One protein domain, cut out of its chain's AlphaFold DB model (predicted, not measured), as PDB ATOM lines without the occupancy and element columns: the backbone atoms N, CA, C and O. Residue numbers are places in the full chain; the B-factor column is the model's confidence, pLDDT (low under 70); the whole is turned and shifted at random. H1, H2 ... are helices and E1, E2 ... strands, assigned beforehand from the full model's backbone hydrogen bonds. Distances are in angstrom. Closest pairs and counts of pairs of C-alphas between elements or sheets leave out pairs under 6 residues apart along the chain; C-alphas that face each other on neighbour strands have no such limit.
ATOM      1  N   ALA A   3     -22.786   7.830 -37.600       97.31
ATOM      2  CA  ALA A   3     -21.365   8.165 -37.554       97.31
ATOM      3  C   ALA A   3     -20.664   7.798 -38.862       97.31
ATOM      4  O   ALA A   3     -20.710   6.655 -39.314       97.31
ATOM      5  N   PHE A   4     -19.974   8.768 -39.457       97.06
ATOM      6  CA  PHE A   4     -19.217   8.574 -40.687       97.06
ATOM      7  C   PHE A   4     -17.796   8.123 -40.349       97.06
ATOM      8  O   PHE A   4     -17.032   8.845 -39.706       97.06
ATOM      9  N   THR A   5     -17.453   6.903 -40.755       95.38
ATOM     10  CA  THR A   5     -16.189   6.241 -40.427       95.38
ATOM     11  C   THR A   5     -15.858   5.159 -41.453       95.38
ATOM     12  O   THR A   5     -16.746   4.487 -41.966       95.38
ATOM     13  N   ARG A   6     -14.567   4.929 -41.726       93.56
ATOM     14  CA  ARG A   6     -14.120   3.917 -42.707       93.56
ATOM     15  C   ARG A   6     -14.418   2.468 -42.316       93.56
ATOM     16  O   ARG A   6     -14.353   1.597 -43.169       93.56
ATOM     17  N   ILE A   7     -14.709   2.210 -41.041       92.25
ATOM     18  CA  ILE A   7     -15.062   0.873 -40.532       92.25
ATOM     19  C   ILE A   7     -16.578   0.611 -40.550       92.25
ATOM     20  O   ILE A   7     -17.027  -0.380 -39.986       92.25
ATOM     21  N   GLY A   8     -17.364   1.529 -41.119       94.81
ATOM     22  CA  GLY A   8     -18.809   1.385 -41.261       94.81
ATOM     23  C   GLY A   8     -19.218   0.621 -42.517       94.81
ATOM     24  O   GLY A   8     -18.383   0.228 -43.331       94.81
ATOM     25  N   GLU A   9     -20.526   0.467 -42.697       97.25
ATOM     26  CA  GLU A   9     -21.086  -0.160 -43.893       97.25
ATOM     27  C   GLU A   9     -20.911   0.758 -45.118       97.25
ATOM     28  O   GLU A   9     -21.248   1.948 -45.029       97.25
ATOM     29  N   PRO A  10     -20.400   0.251 -46.259       98.06
ATOM     30  CA  PRO A  10     -20.211   1.050 -47.467       98.06
ATOM     31  C   PRO A  10     -21.535   1.560 -48.040       98.06
ATOM     32  O   PRO A  10     -22.425   0.772 -48.359       98.06
ATOM     33  N   GLN A  11     -21.656   2.875 -48.208       97.69
ATOM     34  CA  GLN A  11     -22.818   3.530 -48.818       97.69
ATOM     35  C   GLN A  11     -22.382   4.795 -49.553       97.69
ATOM     36  O   GLN A  11     -21.415   5.450 -49.164       97.69
ATOM     37  N   THR A  12     -23.117   5.203 -50.586       98.19
ATOM     38  CA  THR A  12     -22.900   6.538 -51.155       98.19
ATOM     39  C   THR A  12     -23.380   7.622 -50.184       98.19
ATOM     40  O   THR A  12     -24.270   7.403 -49.354       98.19
ATOM     41  N   VAL A  13     -22.824   8.833 -50.304       98.06
ATOM     42  CA  VAL A  13     -23.277   9.979 -49.493       98.06
ATOM     43  C   VAL A  13     -24.757  10.279 -49.755       98.06
ATOM     44  O   VAL A  13     -25.495  10.556 -48.814       98.06
ATOM     45  N   GLU A  14     -25.207  10.169 -51.009       98.38
ATOM     46  CA  GLU A  14     -26.605  10.392 -51.395       98.38
ATOM     47  C   GLU A  14     -27.556   9.413 -50.689       98.38
ATOM     48  O   GLU A  14     -28.547   9.842 -50.098       98.38
ATOM     49  N   GLU A  15     -27.251   8.112 -50.684       98.06
ATOM     50  CA  GLU A  15     -28.084   7.097 -50.023       98.06
ATOM     51  C   GLU A  15     -28.173   7.326 -48.512       98.06
ATOM     52  O   GLU A  15     -29.271   7.348 -47.943       98.06
ATOM     53  N   ALA A  16     -27.020   7.531 -47.867       97.62
ATOM     54  CA  ALA A  16     -26.934   7.779 -46.435       97.62
ATOM     55  C   ALA A  16     -27.726   9.038 -46.050       97.62
ATOM     56  O   ALA A  16     -28.608   9.005 -45.188       97.62
ATOM     57  N   VAL A  17     -27.464  10.154 -46.730       98.00
ATOM     58  CA  VAL A  17     -28.044  11.451 -46.378       98.00
ATOM     59  C   VAL A  17     -29.518  11.558 -46.782       98.00
ATOM     60  O   VAL A  17     -30.308  12.160 -46.051       98.00
ATOM     61  N   SER A  18     -29.953  10.898 -47.859       96.88
ATOM     62  CA  SER A  18     -31.376  10.779 -48.213       96.88
ATOM     63  C   SER A  18     -32.183  10.072 -47.118       96.88
ATOM     64  O   SER A  18     -33.307  10.474 -46.812       96.88
ATOM     65  N   ARG A  19     -31.614   9.052 -46.462       95.62
ATOM     66  CA  ARG A  19     -32.235   8.406 -45.296       95.62
ATOM     67  C   ARG A  19     -32.204   9.310 -44.061       95.62
ATOM     68  O   ARG A  19     -33.243   9.492 -43.430       95.62
ATOM     69  N   ILE A  20     -31.050   9.905 -43.749       96.62
ATOM     70  CA  ILE A  20     -30.869  10.789 -42.585       96.62
ATOM     71  C   ILE A  20     -31.803  12.007 -42.658       96.62
ATOM     72  O   ILE A  20     -32.429  12.360 -41.665       96.62
ATOM     73  N   SER A  21     -31.969  12.616 -43.833       96.88
ATOM     74  CA  SER A  21     -32.816  13.805 -44.034       96.88
ATOM     75  C   SER A  21     -34.307  13.598 -43.753       96.88
ATOM     76  O   SER A  21     -35.030  14.576 -43.585       96.88
ATOM     77  N   LYS A  22     -34.766  12.344 -43.663       96.06
ATOM     78  CA  LYS A  22     -36.148  11.993 -43.300       96.06
ATOM     79  C   LYS A  22     -36.372  11.932 -41.787       96.06
ATOM     80  O   LYS A  22     -37.516  11.816 -41.357       96.06
ATOM     81  N   GLN A  23     -35.309  11.969 -40.982       95.69
ATOM     82  CA  GLN A  23     -35.413  11.995 -39.524       95.69
ATOM     83  C   GLN A  23     -35.907  13.370 -39.059       95.69
ATOM     84  O   GLN A  23     -35.555  14.390 -39.645       95.69
ATOM     85  N   GLU A  24     -36.689  13.411 -37.978       94.12
ATOM     86  CA  GLU A  24     -37.196  14.674 -37.420       94.12
ATOM     87  C   GLU A  24     -36.056  15.569 -36.903       94.12
ATOM     88  O   GLU A  24     -36.062  16.783 -37.097       94.12
ATOM     89  N   LYS A  25     -35.060  14.961 -36.248       94.56
ATOM     90  CA  LYS A  25     -33.898  15.641 -35.658       94.56
ATOM     91  C   LYS A  25     -32.623  14.884 -36.028       94.56
ATOM     92  O   LYS A  25     -32.082  14.159 -35.190       94.56
ATOM     93  N   PRO A  26     -32.175  14.983 -37.291       95.38
ATOM     94  CA  PRO A  26     -31.011  14.247 -37.746       95.38
ATOM     95  C   PRO A  26     -29.758  14.743 -37.028       95.38
ATOM     96  O   PRO A  26     -29.539  15.946 -36.882       95.38
ATOM     97  N   ALA A  27     -28.919  13.799 -36.617       96.00
ATOM     98  CA  ALA A  27     -27.607  14.069 -36.049       96.00
ATOM     99  C   ALA A  27     -26.573  13.183 -36.740       96.00
ATOM    100  O   ALA A  27     -26.768  11.967 -36.858       96.00
ATOM    101  N   VAL A  28     -25.475  13.799 -37.171       96.88
ATOM    102  CA  VAL A  28     -24.341  13.118 -37.797       96.88
ATOM    103  C   VAL A  28     -23.077  13.361 -36.985       96.88
ATOM    104  O   VAL A  28     -22.882  14.449 -36.445       96.88
ATOM    105  N   LEU A  29     -22.219  12.349 -36.914       96.94
ATOM    106  CA  LEU A  29     -20.920  12.416 -36.257       96.94
ATOM    107  C   LEU A  29     -19.808  12.263 -37.297       96.94
ATOM    108  O   LEU A  29     -19.797  11.303 -38.068       96.94
ATOM    109  N   VAL A  30     -18.862  13.202 -37.294       96.75
ATOM    110  CA  VAL A  30     -17.675  13.211 -38.162       96.75
ATOM    111  C   VAL A  30     -16.439  13.390 -37.285       96.75
ATOM    112  O   VAL A  30     -16.412  14.258 -36.413       96.75
ATOM    113  N   GLY A  31     -15.419  12.557 -37.491       93.31
ATOM    114  CA  GLY A  31     -14.178  12.623 -36.722       93.31
ATOM    115  C   GLY A  31     -13.344  13.832 -37.141       93.31
ATOM    116  O   GLY A  31     -12.968  13.943 -38.300       93.31
ATOM    117  N   GLY A  32     -13.047  14.731 -36.201       93.19
ATOM    118  CA  GLY A  32     -12.224  15.930 -36.424       93.19
ATOM    119  C   GLY A  32     -10.736  15.742 -36.107       93.19
ATOM    120  O   GLY A  32     -10.061  16.711 -35.774       93.19
ATOM    121  N   PHE A  33     -10.239  14.506 -36.124       88.25
ATOM    122  CA  PHE A  33      -8.861  14.160 -35.772       88.25
ATOM    123  C   PHE A  33      -8.064  13.741 -37.020       88.25
ATOM    124  O   PHE A  33      -8.644  13.185 -37.951       88.25
ATOM    125  N   PRO A  34      -6.736  13.974 -37.059       79.06
ATOM    126  CA  PRO A  34      -5.938  13.742 -38.266       79.06
ATOM    127  C   PRO A  34      -5.727  12.254 -38.588       79.06
ATOM    128  O   PRO A  34      -5.577  11.895 -39.749       79.06
ATOM    129  N   HIS A  35      -5.707  11.381 -37.575       81.31
ATOM    130  CA  HIS A  35      -5.487   9.941 -37.745       81.31
ATOM    131  C   HIS A  35      -6.224   9.140 -36.670       81.31
ATOM    132  O   HIS A  35      -6.446   9.637 -35.567       81.31
ATOM    133  N   GLY A  36      -6.519   7.875 -36.972       85.56
ATOM    134  CA  GLY A  36      -7.135   6.926 -36.044       85.56
ATOM    135  C   GLY A  36      -8.594   6.623 -36.370       85.56
ATOM    136  O   GLY A  36      -9.076   6.895 -37.470       85.56
ATOM    137  N   HIS A  37      -9.284   6.033 -35.402       87.75
ATOM    138  CA  HIS A  37     -10.712   5.743 -35.450       87.75
ATOM    139  C   HIS A  37     -11.369   6.264 -34.173       87.75
ATOM    140  O   HIS A  37     -10.688   6.548 -33.186       87.75
ATOM    141  N   PHE A  38     -12.696   6.375 -34.190       91.06
ATOM    142  CA  PHE A  38     -13.453   6.562 -32.958       91.06
ATOM    143  C   PHE A  38     -13.144   5.436 -31.966       91.06
ATOM    144  O   PHE A  38     -12.890   4.298 -32.366       91.06
ATOM    145  N   THR A  39     -13.175   5.760 -30.675       91.81
ATOM    146  CA  THR A  39     -13.129   4.738 -29.628       91.81
ATOM    147  C   THR A  39     -14.394   3.888 -29.682       91.81
ATOM    148  O   THR A  39     -15.434   4.356 -30.146       91.81
ATOM    149  N   GLU A  40     -14.322   2.665 -29.157       90.69
ATOM    150  CA  GLU A  40     -15.488   1.780 -29.055       90.69
ATOM    151  C   GLU A  40     -16.643   2.449 -28.290       90.69
ATOM    152  O   GLU A  40     -17.795   2.412 -28.717       90.69
ATOM    153  N   GLU A  41     -16.319   3.163 -27.207       92.19
ATOM    154  CA  GLU A  41     -17.276   3.973 -26.447       92.19
ATOM    155  C   GLU A  41     -18.015   4.981 -27.339       92.19
ATOM    156  O   GLU A  41     -19.230   5.116 -27.243       92.19
ATOM    157  N   THR A  42     -17.301   5.650 -28.251       90.69
ATOM    158  CA  THR A  42     -17.902   6.631 -29.162       90.69
ATOM    159  C   THR A  42     -18.724   5.959 -30.260       90.69
ATOM    160  O   THR A  42     -19.804   6.446 -30.593       90.69
ATOM    161  N   THR A  43     -18.257   4.840 -30.825       90.12
ATOM    162  CA  THR A  43     -19.025   4.110 -31.847       90.12
ATOM    163  C   THR A  43     -20.312   3.519 -31.284       90.12
ATOM    164  O   THR A  43     -21.312   3.502 -31.992       90.12
ATOM    165  N   ASN A  44     -20.327   3.121 -30.009       92.56
ATOM    166  CA  ASN A  44     -21.510   2.571 -29.338       92.56
ATOM    167  C   ASN A  44     -22.630   3.601 -29.111       92.56
ATOM    168  O   ASN A  44     -23.757   3.217 -28.809       92.56
ATOM    169  N   LEU A  45     -22.347   4.901 -29.256       92.50
ATOM    170  CA  LEU A  45     -23.360   5.962 -29.213       92.50
ATOM    171  C   LEU A  45     -24.069   6.164 -30.563       92.50
ATOM    172  O   LEU A  45     -25.073   6.875 -30.622       92.50
ATOM    173  N   ALA A  46     -23.527   5.614 -31.651       93.50
ATOM    174  CA  ALA A  46     -24.094   5.747 -32.984       93.50
ATOM    175  C   ALA A  46     -25.069   4.599 -33.277       93.50
ATOM    176  O   ALA A  46     -24.774   3.439 -33.007       93.50
ATOM    177  N   ASP A  47     -26.208   4.923 -33.890       93.69
ATOM    178  CA  ASP A  47     -27.184   3.915 -34.329       93.69
ATOM    179  C   ASP A  47     -26.695   3.171 -35.580       93.69
ATOM    180  O   ASP A  47     -27.077   2.033 -35.838       93.69
ATOM    181  N   GLU A  48     -25.861   3.837 -36.380       94.44
ATOM    182  CA  GLU A  48     -25.271   3.290 -37.594       94.44
ATOM    183  C   GLU A  48     -23.874   3.871 -37.838       94.44
ATOM    184  O   GLU A  48     -23.616   5.054 -37.587       94.44
ATOM    185  N   LEU A  49     -22.984   3.028 -38.364       97.12
ATOM    186  CA  LEU A  49     -21.661   3.409 -38.850       97.12
ATOM    187  C   LEU A  49     -21.667   3.357 -40.379       97.12
ATOM    188  O   LEU A  49     -22.028   2.335 -40.958       97.12
ATOM    189  N   ILE A  50     -21.246   4.440 -41.033       97.88
ATOM    190  CA  ILE A  50     -21.331   4.601 -42.490       97.88
ATOM    191  C   ILE A  50     -19.947   4.903 -43.067       97.88
ATOM    192  O   ILE A  50     -19.315   5.889 -42.681       97.88
ATOM    193  N   ALA A  51     -19.507   4.099 -44.034       97.50
ATOM    194  CA  ALA A  51     -18.303   4.349 -44.824       97.50
ATOM    195  C   ALA A  51     -18.689   4.904 -46.202       97.50
ATOM    196  O   ALA A  51     -19.392   4.248 -46.964       97.50
ATOM    197  N   ILE A  52     -18.223   6.112 -46.532       98.00
ATOM    198  CA  ILE A  52     -18.583   6.804 -47.789       98.00
ATOM    199  C   ILE A  52     -17.476   6.826 -48.841       98.00
ATOM    200  O   ILE A  52     -17.668   7.372 -49.927       98.00
ATOM    201  N   ASP A  53     -16.301   6.309 -48.499       96.38
ATOM    202  CA  ASP A  53     -15.115   6.347 -49.344       96.38
ATOM    203  C   ASP A  53     -14.147   5.236 -48.892       96.38
ATOM    204  O   ASP A  53     -14.037   4.997 -47.682       96.38
ATOM    205  N   PRO A  54     -13.469   4.527 -49.815       94.25
ATOM    206  CA  PRO A  54     -12.420   3.575 -49.447       94.25
ATOM    207  C   PRO A  54     -11.191   4.253 -48.815       94.25
ATOM    208  O   PRO A  54     -10.459   3.616 -48.050       94.25
ATOM    209  N   GLU A  55     -10.951   5.536 -49.103       92.81
ATOM    210  CA  GLU A  55      -9.813   6.290 -48.580       92.81
ATOM    211  C   GLU A  55     -10.174   7.128 -47.347       92.81
ATOM    212  O   GLU A  55     -11.336   7.411 -47.048       92.81
ATOM    213  N   THR A  56      -9.158   7.519 -46.569       90.94
ATOM    214  CA  THR A  56      -9.365   8.498 -45.495       90.94
ATOM    215  C   THR A  56      -9.570   9.864 -46.122       90.94
ATOM    216  O   THR A  56      -8.686  10.372 -46.804       90.94
ATOM    217  N   LEU A  57     -10.714  10.474 -45.839       93.88
ATOM    218  CA  LEU A  57     -11.003  11.848 -46.221       93.88
ATOM    219  C   LEU A  57     -10.808  12.785 -45.035       93.88
ATOM    220  O   LEU A  57     -11.075  12.416 -43.890       93.88
ATOM    221  N   ASP A  58     -10.441  14.028 -45.329       95.50
ATOM    222  CA  ASP A  58     -10.447  15.085 -44.326       95.50
ATOM    223  C   ASP A  58     -11.857  15.333 -43.778       95.50
ATOM    224  O   ASP A  58     -12.860  15.268 -44.502       95.50
ATOM    225  N   ALA A  59     -11.931  15.723 -42.505       96.44
ATOM    226  CA  ALA A  59     -13.190  15.996 -41.817       96.44
ATOM    227  C   ALA A  59     -14.052  17.039 -42.549       96.44
ATOM    228  O   ALA A  59     -15.271  16.883 -42.646       96.44
ATOM    229  N   TRP A  60     -13.436  18.087 -43.112       97.25
ATOM    230  CA  TRP A  60     -14.153  19.109 -43.882       97.25
ATOM    231  C   TRP A  60     -14.689  18.574 -45.209       97.25
ATOM    232  O   TRP A  60     -15.757  19.001 -45.638       97.25
ATOM    233  N   THR A  61     -14.007  17.616 -45.839       97.38
ATOM    234  CA  THR A  61     -14.471  16.978 -47.075       97.38
ATOM    235  C   THR A  61     -15.711  16.138 -46.793       97.38
ATOM    236  O   THR A  61     -16.724  16.296 -47.474       97.38
ATOM    237  N   VAL A  62     -15.670  15.310 -45.744       97.75
ATOM    238  CA  VAL A  62     -16.830  14.525 -45.285       97.75
ATOM    239  C   VAL A  62     -17.993  15.453 -44.925       97.75
ATOM    240  O   VAL A  62     -19.098  15.294 -45.440       97.75
ATOM    241  N   THR A  63     -17.729  16.478 -44.110       98.31
ATOM    242  CA  THR A  63     -18.740  17.447 -43.663       98.31
ATOM    243  C   THR A  63     -19.383  18.185 -44.838       98.31
ATOM    244  O   THR A  63     -20.606  18.281 -44.906       98.31
ATOM    245  N   SER A  64     -18.583  18.658 -45.797       98.50
ATOM    246  CA  SER A  64     -19.084  19.384 -46.972       98.50
ATOM    247  C   SER A  64     -19.971  18.502 -47.848       98.50
ATOM    248  O   SER A  64     -21.038  18.945 -48.267       98.50
ATOM    249  N   ARG A  65     -19.572  17.243 -48.087       98.31
ATOM    250  CA  ARG A  65     -20.378  16.277 -48.852       98.31
ATOM    251  C   ARG A  65     -21.720  16.001 -48.162       98.31
ATOM    252  O   ARG A  65     -22.748  15.994 -48.831       98.31
ATOM    253  N   ILE A  66     -21.723  15.831 -46.836       98.38
ATOM    254  CA  ILE A  66     -22.951  15.593 -46.059       98.38
ATOM    255  C   ILE A  66     -23.889  16.800 -46.118       98.38
ATOM    256  O   ILE A  66     -25.068  16.633 -46.422       98.38
ATOM    257  N   ILE A  67     -23.381  18.010 -45.850       98.25
ATOM    258  CA  ILE A  67     -24.189  19.239 -45.887       98.25
ATOM    259  C   ILE A  67     -24.789  19.427 -47.280       98.25
ATOM    260  O   ILE A  67     -25.991  19.645 -47.401       98.25
ATOM    261  N   TYR A  68     -23.977  19.281 -48.328       98.44
ATOM    262  CA  TYR A  68     -24.432  19.440 -49.704       98.44
ATOM    263  C   TYR A  68     -25.545  18.449 -50.070       98.44
ATOM    264  O   TYR A  68     -26.581  18.848 -50.605       98.44
ATOM    265  N   GLU A  69     -25.384  17.164 -49.743       98.31
ATOM    266  CA  GLU A  69     -26.428  16.169 -50.006       98.31
ATOM    267  C   GLU A  69     -27.686  16.400 -49.161       98.31
ATOM    268  O   GLU A  69     -28.804  16.193 -49.633       98.31
ATOM    269  N   TYR A  70     -27.539  16.915 -47.940       98.12
ATOM    270  CA  TYR A  70     -28.676  17.257 -47.089       98.12
ATOM    271  C   TYR A  70     -29.471  18.427 -47.682       98.12
ATOM    272  O   TYR A  70     -30.701  18.391 -47.772       98.12
ATOM    273  N   GLU A  71     -28.768  19.447 -48.175       98.06
ATOM    274  CA  GLU A  71     -29.367  20.561 -48.902       98.06
ATOM    275  C   GLU A  71     -30.061  20.116 -50.191       98.06
ATOM    276  O   GLU A  71     -31.157  20.608 -50.492       98.06
ATOM    277  N   ARG A  72     -29.460  19.178 -50.940       97.88
ATOM    278  CA  ARG A  72     -30.079  18.568 -52.124       97.88
ATOM    279  C   ARG A  72     -31.366  17.839 -51.763       97.88
ATOM    280  O   ARG A  72     -32.395  18.111 -52.387       97.88
ATOM    281  N   ALA A  73     -31.333  16.976 -50.747       97.75
ATOM    282  CA  ALA A  73     -32.484  16.196 -50.299       97.75
ATOM    283  C   ALA A  73     -33.674  17.091 -49.906       97.75
ATOM    284  O   ALA A  73     -34.820  16.795 -50.241       97.75
ATOM    285  N   LEU A  74     -33.405  18.239 -49.279       96.94
ATOM    286  CA  LEU A  74     -34.433  19.201 -48.865       96.94
ATOM    287  C   LEU A  74     -34.737  20.295 -49.903       96.94
ATOM    288  O   LEU A  74     -35.563  21.189 -49.655       96.94
ATOM    289  N   SER A  75     -34.082  20.239 -51.067       97.50
ATOM    290  CA  SER A  75     -34.155  21.249 -52.128       97.50
ATOM    291  C   SER A  75     -33.879  22.676 -51.630       97.50
ATOM    292  O   SER A  75     -34.458  23.638 -52.140       97.50
ATOM    293  N   ILE A  76     -33.002  22.831 -50.631       97.00
ATOM    294  CA  ILE A  76     -32.681  24.124 -50.005       97.00
ATOM    295  C   ILE A  76     -32.142  25.102 -51.049       97.00
ATOM    296  O   ILE A  76     -32.647  26.216 -51.162       97.00
ATOM    297  N   GLN A  77     -31.192  24.670 -51.878       95.44
ATOM    298  CA  GLN A  77     -30.587  25.530 -52.899       95.44
ATOM    299  C   GLN A  77     -31.620  26.057 -53.907       95.44
ATOM    300  O   GLN A  77     -31.637  27.247 -54.212       95.44
ATOM    301  N   LYS A  78     -32.555  25.205 -54.356       96.06
ATOM    302  CA  LYS A  78     -33.640  25.615 -55.266       96.06
ATOM    303  C   LYS A  78     -34.529  26.688 -54.638       96.06
ATOM    304  O   LYS A  78     -34.862  27.661 -55.306       96.06
ATOM    305  N   LYS A  79     -34.893  26.521 -53.361       95.88
ATOM    306  CA  LYS A  79     -35.705  27.495 -52.613       95.88
ATOM    307  C   LYS A  79     -34.982  28.839 -52.503       95.88
ATOM    308  O   LYS A  79     -35.580  29.859 -52.819       95.88
ATOM    309  N   ARG A  80     -33.693  28.826 -52.145       94.19
ATOM    310  CA  ARG A  80     -32.875  30.042 -51.994       94.19
ATOM    311  C   ARG A  80     -32.691  30.794 -53.312       94.19
ATOM    312  O   ARG A  80     -32.886  32.000 -53.351       94.19
ATOM    313  N   VAL A  81     -32.364  30.097 -54.401       95.00
ATOM    314  CA  VAL A  81     -32.201  30.736 -55.721       95.00
ATOM    315  C   VAL A  81     -33.523  31.321 -56.225       95.00
ATOM    316  O   VAL A  81     -33.530  32.419 -56.770       95.00
ATOM    317  N   ALA A  82     -34.654  30.644 -55.995       94.12
ATOM    318  CA  ALA A  82     -35.976  31.160 -56.363       94.12
ATOM    319  C   ALA A  82     -36.371  32.449 -55.609       94.12
ATOM    320  O   ALA A  82     -37.279  33.155 -56.044       94.12
ATOM    321  N   GLU A  83     -35.722  32.765 -54.486       92.94
ATOM    322  CA  GLU A  83     -35.923  34.018 -53.752       92.94
ATOM    323  C   GLU A  83     -35.098  35.182 -54.312       92.94
ATOM    324  O   GLU A  83     -35.514  36.324 -54.162       92.94
ATOM    325  N   MET A  84     -33.992  34.917 -55.015       89.25
ATOM    326  CA  MET A  84     -33.089  35.958 -55.537       89.25
ATOM    327  C   MET A  84     -33.682  36.806 -56.675       89.25
ATOM    328  O   MET A  84     -33.075  37.796 -57.062       89.25
ATOM    329  N   GLY A  85     -34.820  36.404 -57.247       75.00
ATOM    330  CA  GLY A  85     -35.516  37.127 -58.321       75.00
ATOM    331  C   GLY A  85     -36.838  37.763 -57.886       75.00
ATOM    332  O   GLY A  85     -37.663  38.071 -58.741       75.00
TER     333      GLY A  85
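AT A GLANCE: This is residues 3 to 85 of the 87 residues of an uncharacterized protein of Candidatus Bathyarchaeota archaeon (UniProt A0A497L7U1). Three short parallel strands make a small sheet in which E1 bends sharply, its first and last residues both beside E3; H1 and H3, packed together at a steep angle, graze this sheet, and residues 78 to 85, mostly H4, stick out as an arm. The printed part has 83 residues, with named elements in the order E1 H1 E2 H2 E3 H3 H4, class mixed; the sheet runs E2 E1 E3. It is only just compact, close to loose, radius of gyration of the C-alphas 14.1 A, and elongated, spanning 49 by 25 by 19 A.

HOW THE PARTS SIT: Start at E1, residues 3 to 10, the inner strand between edge strands E2, residues 28 to 30, and E3, residues 48 to 51. E1 bends by 102 degrees at residue 6; find N 3 and O 48, 2.9 A apart, then N 9 and O 49, 3.0 A, within hydrogen-bond range. Towards E2, N 4 and O 29 are 2.9 A apart. H1, residues 13 to 20, and H3, residues 59 to 73, touch at a steep tilt of 64 degrees, the same way, closest at C-alphas of Val 17 and Tyr 70, 5.9 A. H1, H3 and H2, residues 40 to 43, each only graze the sheet. E1, H1, E2 form a strand-helix-strand unit, parallel neighbours joined through a helix; E2, H2, E3 form a split one, E1 between; both crossovers are right-handed. H4, residues 76 to 83, is close to H3 but not clearly touching, C-alphas of Glu 71 and Gln 77 6.5 A apart. Every O i to N i+4 pair is within range in H1, H3 and H4; H2 is too short for one.

IN THESE COORDINATES: Find C-alpha 3 at (-21.365, 8.165, -37.554), where E1 begins, 12.3 A long. H3 runs 21.1 A from C-alpha 59 at (-13.190, 15.996, -41.817). H4, 11.1 A, ends at C-alpha 83, (-35.923, 34.018, -53.752). H1 spans 10.3 A, E3 10.1 A, E2 6.7 A and H2 5.1 A.

THE WHOLE: The C-alphas farthest apart, Glu 40 and Gly 85, are 50.1 A apart. The printed part has no cut, no link is long, and no printed residue is under 70 in pLDDT.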